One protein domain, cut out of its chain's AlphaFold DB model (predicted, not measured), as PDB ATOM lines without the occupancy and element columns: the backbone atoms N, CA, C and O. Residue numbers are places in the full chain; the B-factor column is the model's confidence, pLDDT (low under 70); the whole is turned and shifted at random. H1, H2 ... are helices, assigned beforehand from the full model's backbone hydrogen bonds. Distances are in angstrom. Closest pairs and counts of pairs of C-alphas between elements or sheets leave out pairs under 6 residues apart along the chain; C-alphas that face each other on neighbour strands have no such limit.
ATOM      1  N   ASN A  97     -16.354  -7.052  -4.907       61.38
ATOM      2  CA  ASN A  97     -15.729  -7.299  -6.205       61.38
ATOM      3  C   ASN A  97     -14.886  -8.581  -6.203       61.38
ATOM      4  O   ASN A  97     -14.813  -9.257  -7.226       61.38
ATOM      5  N   LEU A  98     -14.309  -8.965  -5.056       64.25
ATOM      6  CA  LEU A  98     -13.510 -10.192  -4.935       64.25
ATOM      7  C   LEU A  98     -14.345 -11.473  -5.106       64.25
ATOM      8  O   LEU A  98     -13.846 -12.461  -5.640       64.25
ATOM      9  N   SER A  99     -15.623 -11.460  -4.712       67.06
ATOM     10  CA  SER A  99     -16.521 -12.613  -4.881       67.06
ATOM     11  C   SER A  99     -16.950 -12.844  -6.335       67.06
ATOM     12  O   SER A  99     -17.324 -13.959  -6.690       67.06
ATOM     13  N   LYS A 100     -16.871 -11.814  -7.188       77.25
ATOM     14  CA  LYS A 100     -17.282 -11.861  -8.604       77.25
ATOM     15  C   LYS A 100     -16.126 -12.136  -9.570       77.25
ATOM     16  O   LYS A 100     -16.333 -12.120 -10.782       77.25
ATOM     17  N   LEU A 101     -14.914 -12.363  -9.062       79.88
ATOM     18  CA  LEU A 101     -13.754 -12.660  -9.899       79.88
ATOM     19  C   LEU A 101     -13.941 -13.993 -10.632       79.88
ATOM     20  O   LEU A 101     -14.352 -15.001 -10.054       79.88
ATOM     21  N   THR A 102     -13.594 -13.994 -11.917       84.38
ATOM     22  CA  THR A 102     -13.553 -15.217 -12.727       84.38
ATOM     23  C   THR A 102     -12.379 -16.106 -12.323       84.38
ATOM     24  O   THR A 102     -11.351 -15.628 -11.839       84.38
ATOM     25  N   SER A 103     -12.478 -17.410 -12.590       83.56
ATOM     26  CA  SER A 103     -11.449 -18.402 -12.236       83.56
ATOM     27  C   SER A 103     -10.064 -18.063 -12.809       83.56
ATOM     28  O   SER A 103      -9.047 -18.392 -12.202       83.56
ATOM     29  N   LYS A 104     -10.002 -17.375 -13.959       84.94
ATOM     30  CA  LYS A 104      -8.744 -16.883 -14.551       84.94
ATOM     31  C   LYS A 104      -8.153 -15.730 -13.737       84.94
ATOM     32  O   LYS A 104      -7.012 -15.820 -13.306       84.94
ATOM     33  N   GLN A 105      -8.970 -14.724 -13.430       87.81
ATOM     34  CA  GLN A 105      -8.550 -13.576 -12.625       87.81
ATOM     35  C   GLN A 105      -8.090 -13.988 -11.222       87.81
ATOM     36  O   GLN A 105      -7.161 -13.397 -10.689       87.81
ATOM     37  N   ILE A 106      -8.703 -15.022 -10.633       88.69
ATOM     38  CA  ILE A 106      -8.274 -15.561  -9.337       88.69
ATOM     39  C   ILE A 106      -6.864 -16.165  -9.432       88.69
ATOM     40  O   ILE A 106      -6.052 -15.933  -8.542       88.69
ATOM     41  N   ARG A 107      -6.536 -16.902 -10.503       88.25
ATOM     42  CA  ARG A 107      -5.174 -17.443 -10.691       88.25
ATOM     43  C   ARG A 107      -4.146 -16.332 -10.854       88.25
ATOM     44  O   ARG A 107      -3.103 -16.386 -10.210       88.25
ATOM     45  N   ASP A 108      -4.468 -15.324 -11.656       89.50
ATOM     46  CA  ASP A 108      -3.592 -14.169 -11.861       89.50
ATOM     47  C   ASP A 108      -3.370 -13.420 -10.536       89.50
ATOM     48  O   ASP A 108      -2.244 -13.075 -10.189       89.50
ATOM     49  N   PHE A 109      -4.427 -13.281  -9.728       88.25
ATOM     50  CA  PHE A 109      -4.368 -12.661  -8.404       88.25
ATOM     51  C   PHE A 109      -3.529 -13.457  -7.391       88.25
ATOM     52  O   PHE A 109      -2.847 -12.867  -6.561       88.25
ATOM     53  N   ILE A 110      -3.563 -14.792  -7.431       89.50
ATOM     54  CA  ILE A 110      -2.752 -15.649  -6.544       89.50
ATOM     55  C   ILE A 110      -1.264 -15.581  -6.912       89.50
ATOM     56  O   ILE A 110      -0.401 -15.649  -6.028       89.50
ATOM     57  N   ASN A 111      -0.964 -15.479  -8.207       89.12
ATOM     58  CA  ASN A 111       0.402 -15.477  -8.727       89.12
ATOM     59  C   ASN A 111       1.101 -14.121  -8.581       89.12
ATOM     60  O   ASN A 111       2.326 -14.074  -8.600       89.12
ATOM     61  N   ASP A 112       0.348 -13.044  -8.385       89.06
ATOM     62  CA  ASP A 112       0.896 -11.718  -8.128       89.06
ATOM     63  C   ASP A 112       1.608 -11.666  -6.757       89.06
ATOM     64  O   ASP A 112       1.030 -11.949  -5.701       89.06
ATOM     65  N   GLU A 113       2.903 -11.341  -6.771       84.69
ATOM     66  CA  GLU A 113       3.744 -11.222  -5.572       84.69
ATOM     67  C   GLU A 113       3.496  -9.924  -4.802       84.69
ATOM     68  O   GLU A 113       3.811  -9.845  -3.615       84.69
ATOM     69  N   SER A 114       2.888  -8.918  -5.440       86.69
ATOM     70  CA  SER A 114       2.553  -7.653  -4.783       86.69
ATOM     71  C   SER A 114       1.404  -7.788  -3.777       86.69
ATOM     72  O   SER A 114       1.171  -6.880  -2.975       86.69
ATOM     73  N   LYS A 115       0.687  -8.920  -3.798       86.81
ATOM     74  CA  LYS A 115      -0.488  -9.152  -2.961       86.81
ATOM     75  C   LYS A 115      -0.130  -9.506  -1.534       86.81
ATOM     76  O   LYS A 115       0.693 -10.375  -1.242       86.81
ATOM     77  N   THR A 116      -0.833  -8.855  -0.618       92.06
ATOM     78  CA  THR A 116      -0.659  -9.079   0.812       92.06
ATOM     79  C   THR A 116      -1.360 -10.361   1.255       92.06
ATOM     80  O   THR A 116      -2.352 -10.809   0.673       92.06
ATOM     81  N   LYS A 117      -0.886 -10.949   2.361       91.44
ATOM     82  CA  LYS A 117      -1.550 -12.104   2.982       91.44
ATOM     83  C   LYS A 117      -3.018 -11.804   3.301       91.44
ATOM     84  O   LYS A 117      -3.871 -12.664   3.116       91.44
ATOM     85  N   GLU A 118      -3.317 -10.597   3.774       91.25
ATOM     86  CA  GLU A 118      -4.681 -10.197   4.129       91.25
ATOM     87  C   GLU A 118      -5.626 -10.180   2.928       91.25
ATOM     88  O   GLU A 118      -6.768 -10.622   3.047       91.25
ATOM     89  N   GLU A 119      -5.159  -9.726   1.767       90.50
ATOM     90  CA  GLU A 119      -5.942  -9.748   0.530       90.50
ATOM     91  C   GLU A 119      -6.267 -11.180   0.093       90.50
ATOM     92  O   GLU A 119      -7.414 -11.474  -0.244       90.50
ATOM     93  N   LEU A 120      -5.297 -12.096   0.183       91.69
ATOM     94  CA  LEU A 120      -5.516 -13.519  -0.096       91.69
ATOM     95  C   LEU A 120      -6.522 -14.142   0.886       91.69
ATOM     96  O   LEU A 120      -7.393 -14.906   0.476       91.69
ATOM     97  N   LEU A 121      -6.459 -13.780   2.171       92.75
ATOM     98  CA  LEU A 121      -7.427 -14.219   3.185       92.75
ATOM     99  C   LEU A 121      -8.842 -13.697   2.905       92.75
ATOM    100  O   LEU A 121      -9.825 -14.431   3.059       92.75
ATOM    101  N   ARG A 122      -8.963 -12.433   2.488       90.44
ATOM    102  CA  ARG A 122     -10.245 -11.843   2.085       90.44
ATOM    103  C   ARG A 122     -10.808 -12.549   0.857       90.44
ATOM    104  O   ARG A 122     -11.990 -12.873   0.857       90.44
ATOM    105  N   LEU A 123      -9.983 -12.855  -0.144       90.94
ATOM    106  CA  LEU A 123     -10.406 -13.626  -1.316       90.94
ATOM    107  C   LEU A 123     -10.876 -15.037  -0.922       90.94
ATOM    108  O   LEU A 123     -11.967 -15.451  -1.304       90.94
ATOM    109  N   ALA A 124     -10.103 -15.743  -0.094       91.50
ATOM    110  CA  ALA A 124     -10.429 -17.096   0.355       91.50
ATOM    111  C   ALA A 124     -11.754 -17.168   1.136       91.50
ATOM    112  O   ALA A 124     -12.583 -18.046   0.899       91.50
ATOM    113  N   SER A 125     -11.975 -16.223   2.052       91.62
ATOM    114  CA  SER A 125     -13.205 -16.164   2.850       91.62
ATOM    115  C   SER A 125     -14.418 -15.683   2.054       91.62
ATOM    116  O   SER A 125     -15.502 -16.224   2.235       91.62
ATOM    117  N   SER A 126     -14.256 -14.707   1.155       89.44
ATOM    118  CA  SER A 126     -15.372 -14.160   0.370       89.44
ATOM    119  C   SER A 126     -15.825 -15.076  -0.767       89.44
ATOM    120  O   SER A 126     -17.026 -15.202  -0.988       89.44
ATOM    121  N   ARG A 127     -14.894 -15.720  -1.488       89.56
ATOM    122  CA  ARG A 127     -15.218 -16.557  -2.655       89.56
ATOM    123  C   ARG A 127     -15.461 -18.018  -2.298       89.56
ATOM    124  O   ARG A 127     -16.394 -18.619  -2.821       89.56
ATOM    125  N   PHE A 128     -14.627 -18.578  -1.424       90.62
ATOM    126  CA  PHE A 128     -14.633 -20.008  -1.101       90.62
ATOM    127  C   PHE A 128     -15.187 -20.306   0.297       90.62
ATOM    128  O   PHE A 128     -15.163 -21.455   0.728       90.62
ATOM    129  N   SER A 129     -15.679 -19.289   1.020       91.25
ATOM    130  CA  SER A 129     -16.222 -19.426   2.382       91.25
ATOM    131  C   SER A 129     -15.275 -20.141   3.356       91.25
ATOM    132  O   SER A 129     -15.708 -20.800   4.301       91.25
ATOM    133  N   MET A 130     -13.961 -20.020   3.140       91.50
ATOM    134  CA  MET A 130     -12.971 -20.674   3.989       91.50
ATOM    135  C   MET A 130     -12.875 -20.001   5.368       91.50
ATOM    136  O   MET A 130     -12.885 -18.767   5.461       91.50
ATOM    137  N   PRO A 131     -12.707 -20.777   6.455       93.50
ATOM    138  CA  PRO A 131     -12.619 -20.230   7.801       93.50
ATOM    139  C   PRO A 131     -11.330 -19.420   8.002       93.50
ATOM    140  O   PRO A 131     -10.211 -19.940   7.957       93.50
ATOM    141  N   LEU A 132     -11.490 -18.132   8.319       92.44
ATOM    142  CA  LEU A 132     -10.376 -17.208   8.572       92.44
ATOM    143  C   LEU A 132      -9.480 -17.652   9.735       92.44
ATOM    144  O   LEU A 132      -8.280 -17.393   9.718       92.44
ATOM    145  N   SER A 133     -10.041 -18.319  10.744       92.12
ATOM    146  CA  SER A 133      -9.298 -18.815  11.909       92.12
ATOM    147  C   SER A 133      -8.201 -19.813  11.528       92.12
ATOM    148  O   SER A 133      -7.122 -19.784  12.122       92.12
ATOM    149  N   GLN A 134      -8.460 -20.660  10.530       91.69
ATOM    150  CA  GLN A 134      -7.503 -21.632  10.010       91.69
ATOM    151  C   GLN A 134      -6.473 -20.940   9.115       91.69
ATOM    152  O   GLN A 134      -5.273 -21.047   9.350       91.69
ATOM    153  N   LEU A 135      -6.938 -20.138   8.156       91.75
ATOM    154  CA  LEU A 135      -6.064 -19.488   7.181       91.75
ATOM    155  C   LEU A 135      -5.124 -18.435   7.798       91.75
ATOM    156  O   LEU A 135      -4.002 -18.250   7.329       91.75
ATOM    157  N   ARG A 136      -5.538 -17.748   8.876       92.62
ATOM    158  CA  ARG A 136      -4.677 -16.789   9.597       92.62
ATOM    159  C   ARG A 136      -3.427 -17.462  10.177       92.62
ATOM    160  O   ARG A 136      -2.373 -16.825  10.216       92.62
ATOM    161  N   ARG A 137      -3.533 -18.733  10.589       93.81
ATOM    162  CA  ARG A 137      -2.434 -19.528  11.170       93.81
ATOM    163  C   ARG A 137      -1.485 -20.105  10.118       93.81
ATOM    164  O   ARG A 137      -0.336 -20.374  10.442       93.81
ATOM    165  N   SER A 138      -1.950 -20.248   8.882       93.50
ATOM    166  CA  SER A 138      -1.179 -20.789   7.762       93.50
ATOM    167  C   SER A 138      -0.164 -19.804   7.189       93.50
ATOM    168  O   SER A 138      -0.304 -18.583   7.319       93.50
ATOM    169  N   THR A 139       0.861 -20.327   6.519       95.06
ATOM    170  CA  THR A 139       1.811 -19.519   5.738       95.06
ATOM    171  C   THR A 139       1.154 -18.948   4.474       95.06
ATOM    172  O   THR A 139       0.096 -19.405   4.046       95.06
ATOM    173  N   ILE A 140       1.758 -17.926   3.850       93.25
ATOM    174  CA  ILE A 140       1.233 -17.364   2.587       93.25
ATOM    175  C   ILE A 140       1.158 -18.454   1.509       93.25
ATOM    176  O   ILE A 140       0.160 -18.535   0.800       93.25
ATOM    177  N   ALA A 141       2.177 -19.314   1.425       93.69
ATOM    178  CA  ALA A 141       2.223 -20.423   0.478       93.69
ATOM    179  C   ALA A 141       1.064 -21.412   0.688       93.69
ATOM    180  O   ALA A 141       0.365 -21.743  -0.265       93.69
ATOM    181  N   GLU A 142       0.798 -21.810   1.934       94.94
ATOM    182  CA  GLU A 142      -0.345 -22.668   2.271       94.94
ATOM    183  C   GLU A 142      -1.684 -22.020   1.918       94.94
ATOM    184  O   GLU A 142      -2.564 -22.689   1.382       94.94
ATOM    185  N   VAL A 143      -1.847 -20.717   2.178       94.25
ATOM    186  CA  VAL A 143      -3.068 -19.988   1.806       94.25
ATOM    187  C   VAL A 143      -3.242 -19.986   0.286       94.25
ATOM    188  O   VAL A 143      -4.329 -20.300  -0.195       94.25
ATOM    189  N   LYS A 144      -2.183 -19.709  -0.487       94.38
ATOM    190  CA  LYS A 144      -2.222 -19.789  -1.958       94.38
ATOM    191  C   LYS A 144      -2.614 -21.191  -2.428       94.38
ATOM    192  O   LYS A 144      -3.476 -21.331  -3.292       94.38
ATOM    193  N   GLN A 145      -2.033 -22.228  -1.830       94.50
ATOM    194  CA  GLN A 145      -2.322 -23.616  -2.179       94.50
ATOM    195  C   GLN A 145      -3.757 -24.027  -1.824       94.50
ATOM    196  O   GLN A 145      -4.399 -24.714  -2.615       94.50
ATOM    197  N   ALA A 146      -4.283 -23.577  -0.684       94.25
ATOM    198  CA  ALA A 146      -5.671 -23.806  -0.292       94.25
ATOM    199  C   ALA A 146      -6.653 -23.139  -1.268       94.25
ATOM    200  O   ALA A 146      -7.642 -23.743  -1.672       94.25
ATOM    201  N   ILE A 147      -6.364 -21.906  -1.694       93.25
ATOM    202  CA  ILE A 147      -7.185 -21.213  -2.694       93.25
ATOM    203  C   ILE A 147      -7.126 -21.956  -4.038       93.25
ATOM    204  O   ILE A 147      -8.160 -22.165  -4.670       93.25
ATOM    205  N   LEU A 148      -5.940 -22.404  -4.466       94.19
ATOM    206  CA  LEU A 148      -5.785 -23.184  -5.697       94.19
ATOM    207  C   LEU A 148      -6.539 -24.516  -5.645       94.19
ATOM    208  O   LEU A 148      -7.189 -24.879  -6.624       94.19
ATOM    209  N   SER A 149      -6.483 -25.239  -4.525       94.25
ATOM    210  CA  SER A 149      -7.192 -26.513  -4.384       94.25
ATOM    211  C   SER A 149      -8.707 -26.325  -4.434       94.25
ATOM    212  O   SER A 149      -9.387 -27.082  -5.126       94.25
ATOM    213  N   ALA A 150      -9.237 -25.279  -3.795       93.25
ATOM    214  CA  ALA A 150     -10.655 -24.942  -3.890       93.25
ATOM    215  C   ALA A 150     -11.070 -24.544  -5.312       93.25
ATOM    216  O   ALA A 150     -12.116 -24.982  -5.786       93.25
ATOM    217  N   LEU A 151     -10.228 -23.795  -6.026       92.88
ATOM    218  CA  LEU A 151     -10.477 -23.442  -7.423       92.88
ATOM    219  C   LEU A 151     -10.502 -24.678  -8.336       92.88
ATOM    220  O   LEU A 151     -11.317 -24.759  -9.252       92.88
ATOM    221  N   LEU A 152      -9.616 -25.652  -8.113       93.44
ATOM    222  CA  LEU A 152      -9.634 -26.921  -8.850       93.44
ATOM    223  C   LEU A 152     -10.877 -27.752  -8.526       93.44
ATOM    224  O   LEU A 152     -11.454 -28.358  -9.427       93.44
ATOM    225  N   HIS A 153     -11.300 -27.758  -7.262       94.00
ATOM    226  CA  HIS A 153     -12.512 -28.445  -6.838       94.00
ATOM    227  C   HIS A 153     -13.763 -27.860  -7.503       94.00
ATOM    228  O   HIS A 153     -14.557 -28.623  -8.045       94.00
ATOM    229  N   GLU A 154     -13.899 -26.533  -7.546       91.12
ATOM    230  CA  GLU A 154     -15.004 -25.854  -8.234       91.12
ATOM    231  C   GLU A 154     -15.060 -26.232  -9.723       91.12
ATOM    232  O   GLU A 154     -16.093 -26.697 -10.196       91.12
ATOM    233  N   ASN A 155     -13.926 -26.174 -10.437       91.56
ATOM    234  CA  ASN A 155     -13.883 -26.584 -11.848       91.56
ATOM    235  C   ASN A 155     -14.269 -28.063 -12.040       91.56
ATOM    236  O   ASN A 155     -14.882 -28.419 -13.041       91.56
ATOM    237  N   SER A 156     -13.892 -28.936 -11.102       93.88
ATOM    238  CA  SER A 156     -14.269 -30.351 -11.145       93.88
ATOM    239  C   SER A 156     -15.780 -30.537 -10.964       93.88
ATOM    240  O   SER A 156     -16.400 -31.293 -11.708       93.88
ATOM    241  N   MET A 157     -16.394 -29.803 -10.030       92.88
ATOM    242  CA  MET A 157     -17.847 -29.829  -9.817       92.88
ATOM    243  C   MET A 157     -18.624 -29.311 -11.032       92.88
ATOM    244  O   MET A 157     -19.659 -29.884 -11.380       92.88
ATOM    245  N   ASP A 158     -18.108 -28.286 -11.712       92.38
ATOM    246  CA  ASP A 158     -18.699 -27.774 -12.950       92.38
ATOM    247  C   ASP A 158     -18.674 -28.830 -14.063       92.38
ATOM    248  O   ASP A 158     -19.686 -29.051 -14.729       92.38
ATOM    249  N   ILE A 159     -17.545 -29.527 -14.239       93.44
ATOM    250  CA  ILE A 159     -17.412 -30.603 -15.233       93.44
ATOM    251  C   ILE A 159     -18.388 -31.744 -14.924       93.44
ATOM    252  O   ILE A 159     -19.091 -32.208 -15.820       93.44
ATOM    253  N   LEU A 160     -18.470 -32.176 -13.663       93.31
ATOM    254  CA  LEU A 160     -19.395 -33.235 -13.255       93.31
ATOM    255  C   LEU A 160     -20.858 -32.834 -13.463       93.31
ATOM    256  O   LEU A 160     -21.652 -33.657 -13.911       93.31
ATOM    257  N   SER A 161     -21.209 -31.578 -13.183       95.00
ATOM    258  CA  SER A 161     -22.564 -31.068 -13.422       95.00
ATOM    259  C   SER A 161     -22.902 -31.068 -14.913       95.00
ATOM    260  O   SER A 161     -23.974 -31.530 -15.297       95.00
ATOM    261  N   GLN A 162     -21.975 -30.628 -15.769       94.38
ATOM    262  CA  GLN A 162     -22.164 -30.648 -17.223       94.38
ATOM    263  C   GLN A 162     -22.316 -32.071 -17.771       94.38
ATOM    264  O   GLN A 162     -23.153 -32.307 -18.646       94.38
ATOM    265  N   GLU A 163     -21.535 -33.025 -17.261       94.31
ATOM    266  CA  GLU A 163     -21.639 -34.420 -17.688       94.31
ATOM    267  C   GLU A 163     -22.951 -35.053 -17.209       94.31
ATOM    268  O   GLU A 163     -23.639 -35.707 -17.990       94.31
ATOM    269  N   ALA A 164     -23.367 -34.775 -15.970       93.56
ATOM    270  CA  ALA A 164     -24.654 -35.220 -15.443       93.56
ATOM    271  C   ALA A 164     -25.836 -34.668 -16.259       93.56
ATOM    272  O   ALA A 164     -26.781 -35.400 -16.556       93.56
ATOM    273  N   GLU A 165     -25.783 -33.398 -16.679       93.06
ATOM    274  CA  GLU A 165     -26.788 -32.816 -17.574       93.06
ATOM    275  C   GLU A 165     -26.789 -33.470 -18.959       93.06
ATOM    276  O   GLU A 165     -27.858 -33.688 -19.538       93.06
ATOM    277  N   ARG A 166     -25.608 -33.777 -19.511       91.38
ATOM    278  CA  ARG A 166     -25.483 -34.455 -20.806       91.38
ATOM    279  C   ARG A 166     -26.074 -35.859 -20.744       91.38
ATOM    280  O   ARG A 166     -26.888 -36.202 -21.600       91.38
ATOM    281  N   GLU A 167     -25.714 -36.646 -19.733       91.12
ATOM    282  CA  GLU A 167     -26.280 -37.978 -19.524       91.12
ATOM    283  C   GLU A 167     -27.788 -37.924 -19.266       91.12
ATOM    284  O   GLU A 167     -28.533 -38.738 -19.809       91.12
ATOM    285  N   GLY A 168     -28.260 -36.951 -18.481       92.06
ATOM    286  CA  GLY A 168     -29.684 -36.743 -18.233       92.06
ATOM    287  C   GLY A 168     -30.464 -36.502 -19.526       92.06
ATOM    288  O   GLY A 168     -31.464 -37.173 -19.772       92.06
ATOM    289  N   LYS A 169     -29.960 -35.615 -20.395       90.56
ATOM    290  CA  LYS A 169     -30.550 -35.333 -21.717       90.56
ATOM    291  C   LYS A 169     -30.509 -36.544 -22.651       90.56
ATOM    292  O   LYS A 169     -31.457 -36.761 -23.405       90.56
ATOM    293  N   ALA A 170     -29.437 -37.334 -22.595       87.94
ATOM    294  CA  ALA A 170     -29.296 -38.552 -23.390       87.94
ATOM    295  C   ALA A 170     -30.268 -39.664 -22.958       87.94
ATOM    296  O   ALA A 170     -30.641 -40.485 -23.784       87.94
ATOM    297  N   ARG A 171     -30.686 -39.694 -21.683       81.44
ATOM    298  CA  ARG A 171     -31.666 -40.665 -21.160       81.44
ATOM    299  C   ARG A 171     -33.119 -40.219 -21.326       81.44
ATOM    300  O   ARG A 171     -34.010 -41.058 -21.267       81.44
ATOM    301  N   SER A 172     -33.365 -38.915 -21.461       80.81
ATOM    302  CA  SER A 172     -34.706 -38.349 -21.659       80.81
ATOM    303  C   SER A 172     -35.121 -38.219 -23.131       80.81
ATOM    304  O   SER A 172     -36.219 -37.726 -23.389       80.81
ATOM    305  N   SER A 173     -34.238 -38.584 -24.069       59.78
ATOM    306  CA  SER A 173     -34.485 -38.622 -25.520       59.78
ATOM    307  C   SER A 173     -34.674 -40.063 -25.978       59.78
ATOM    308  O   SER A 173     -35.517 -40.279 -26.872       59.78
TER     309      SER A 173
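Overview. This is residues 97 to 173 of the 173 residues of an uncharacterized protein of Candidatus Paraburkholderia sp. 4M-K11 (UniProt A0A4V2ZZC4). One long straight helix, H4, makes the longest axis; three short helices gather at its first part as a compact head, and its far part, within residues 156 to 173, sticks out as a free arm. In the head, H1 and H2 run nearly along the line of H4, while H3 slants across beside H2 and folds back on it as a hairpin. The printed part has 77 residues with four named helices, H1 to H4 in chain order, and no named strand, and its class is all helix. The whole is loose, with a radius of gyration of the C-alphas of 15.7 A and spans of 52 by 23 by 20 A.

Arrangement. H4, residues 140 to 171, touches H2, residues 117 to 128, with its residues 140 to 150 alone; the closest C-alphas, of Lys 117 and Ile 140, are 6.0 A apart. H2 and H4 run the same way at a shallow tilt of 18 degrees. H1, residues 103 to 111, only just touches H4, with 3 pairs of C-alphas within 8 A, the closest being Ile 110 and Lys 144 at 6.2 A; they run opposite ways at a shallow tilt of 16 degrees. H3, residues 132 to 137, forms a helical hairpin with H2, at a tilt of 36 degrees, only just steep; the C-alphas of Ser 125 and Leu 132 are closest, at 6.5 A. H1 and H3 are apart. Every O i to N i+4 pair is within hydrogen-bond range in H1, H2 and H4; in H3 it is 1 of 2.

Along the chain. H1 begins at C-alpha 103 (-11.449, -18.402, -12.236) and is 12.7 A long; H2 is 15.8 A and H3 8.7 A. H4 runs 46.8 A, from C-alpha 140 (1.233, -17.364, 2.587) to C-alpha 171 (-31.666, -40.665, -21.160).

Size, cuts and confidence. The C-alphas of Ser 114 and Ser 173, the two farthest apart, are 52.5 A apart. The printed part has no cut, and its three links between helices are tight. Without the free residues, the body spans 26 by 23 by 20 A. Confidence is low, under 70, at residues 97 to 99 and 173.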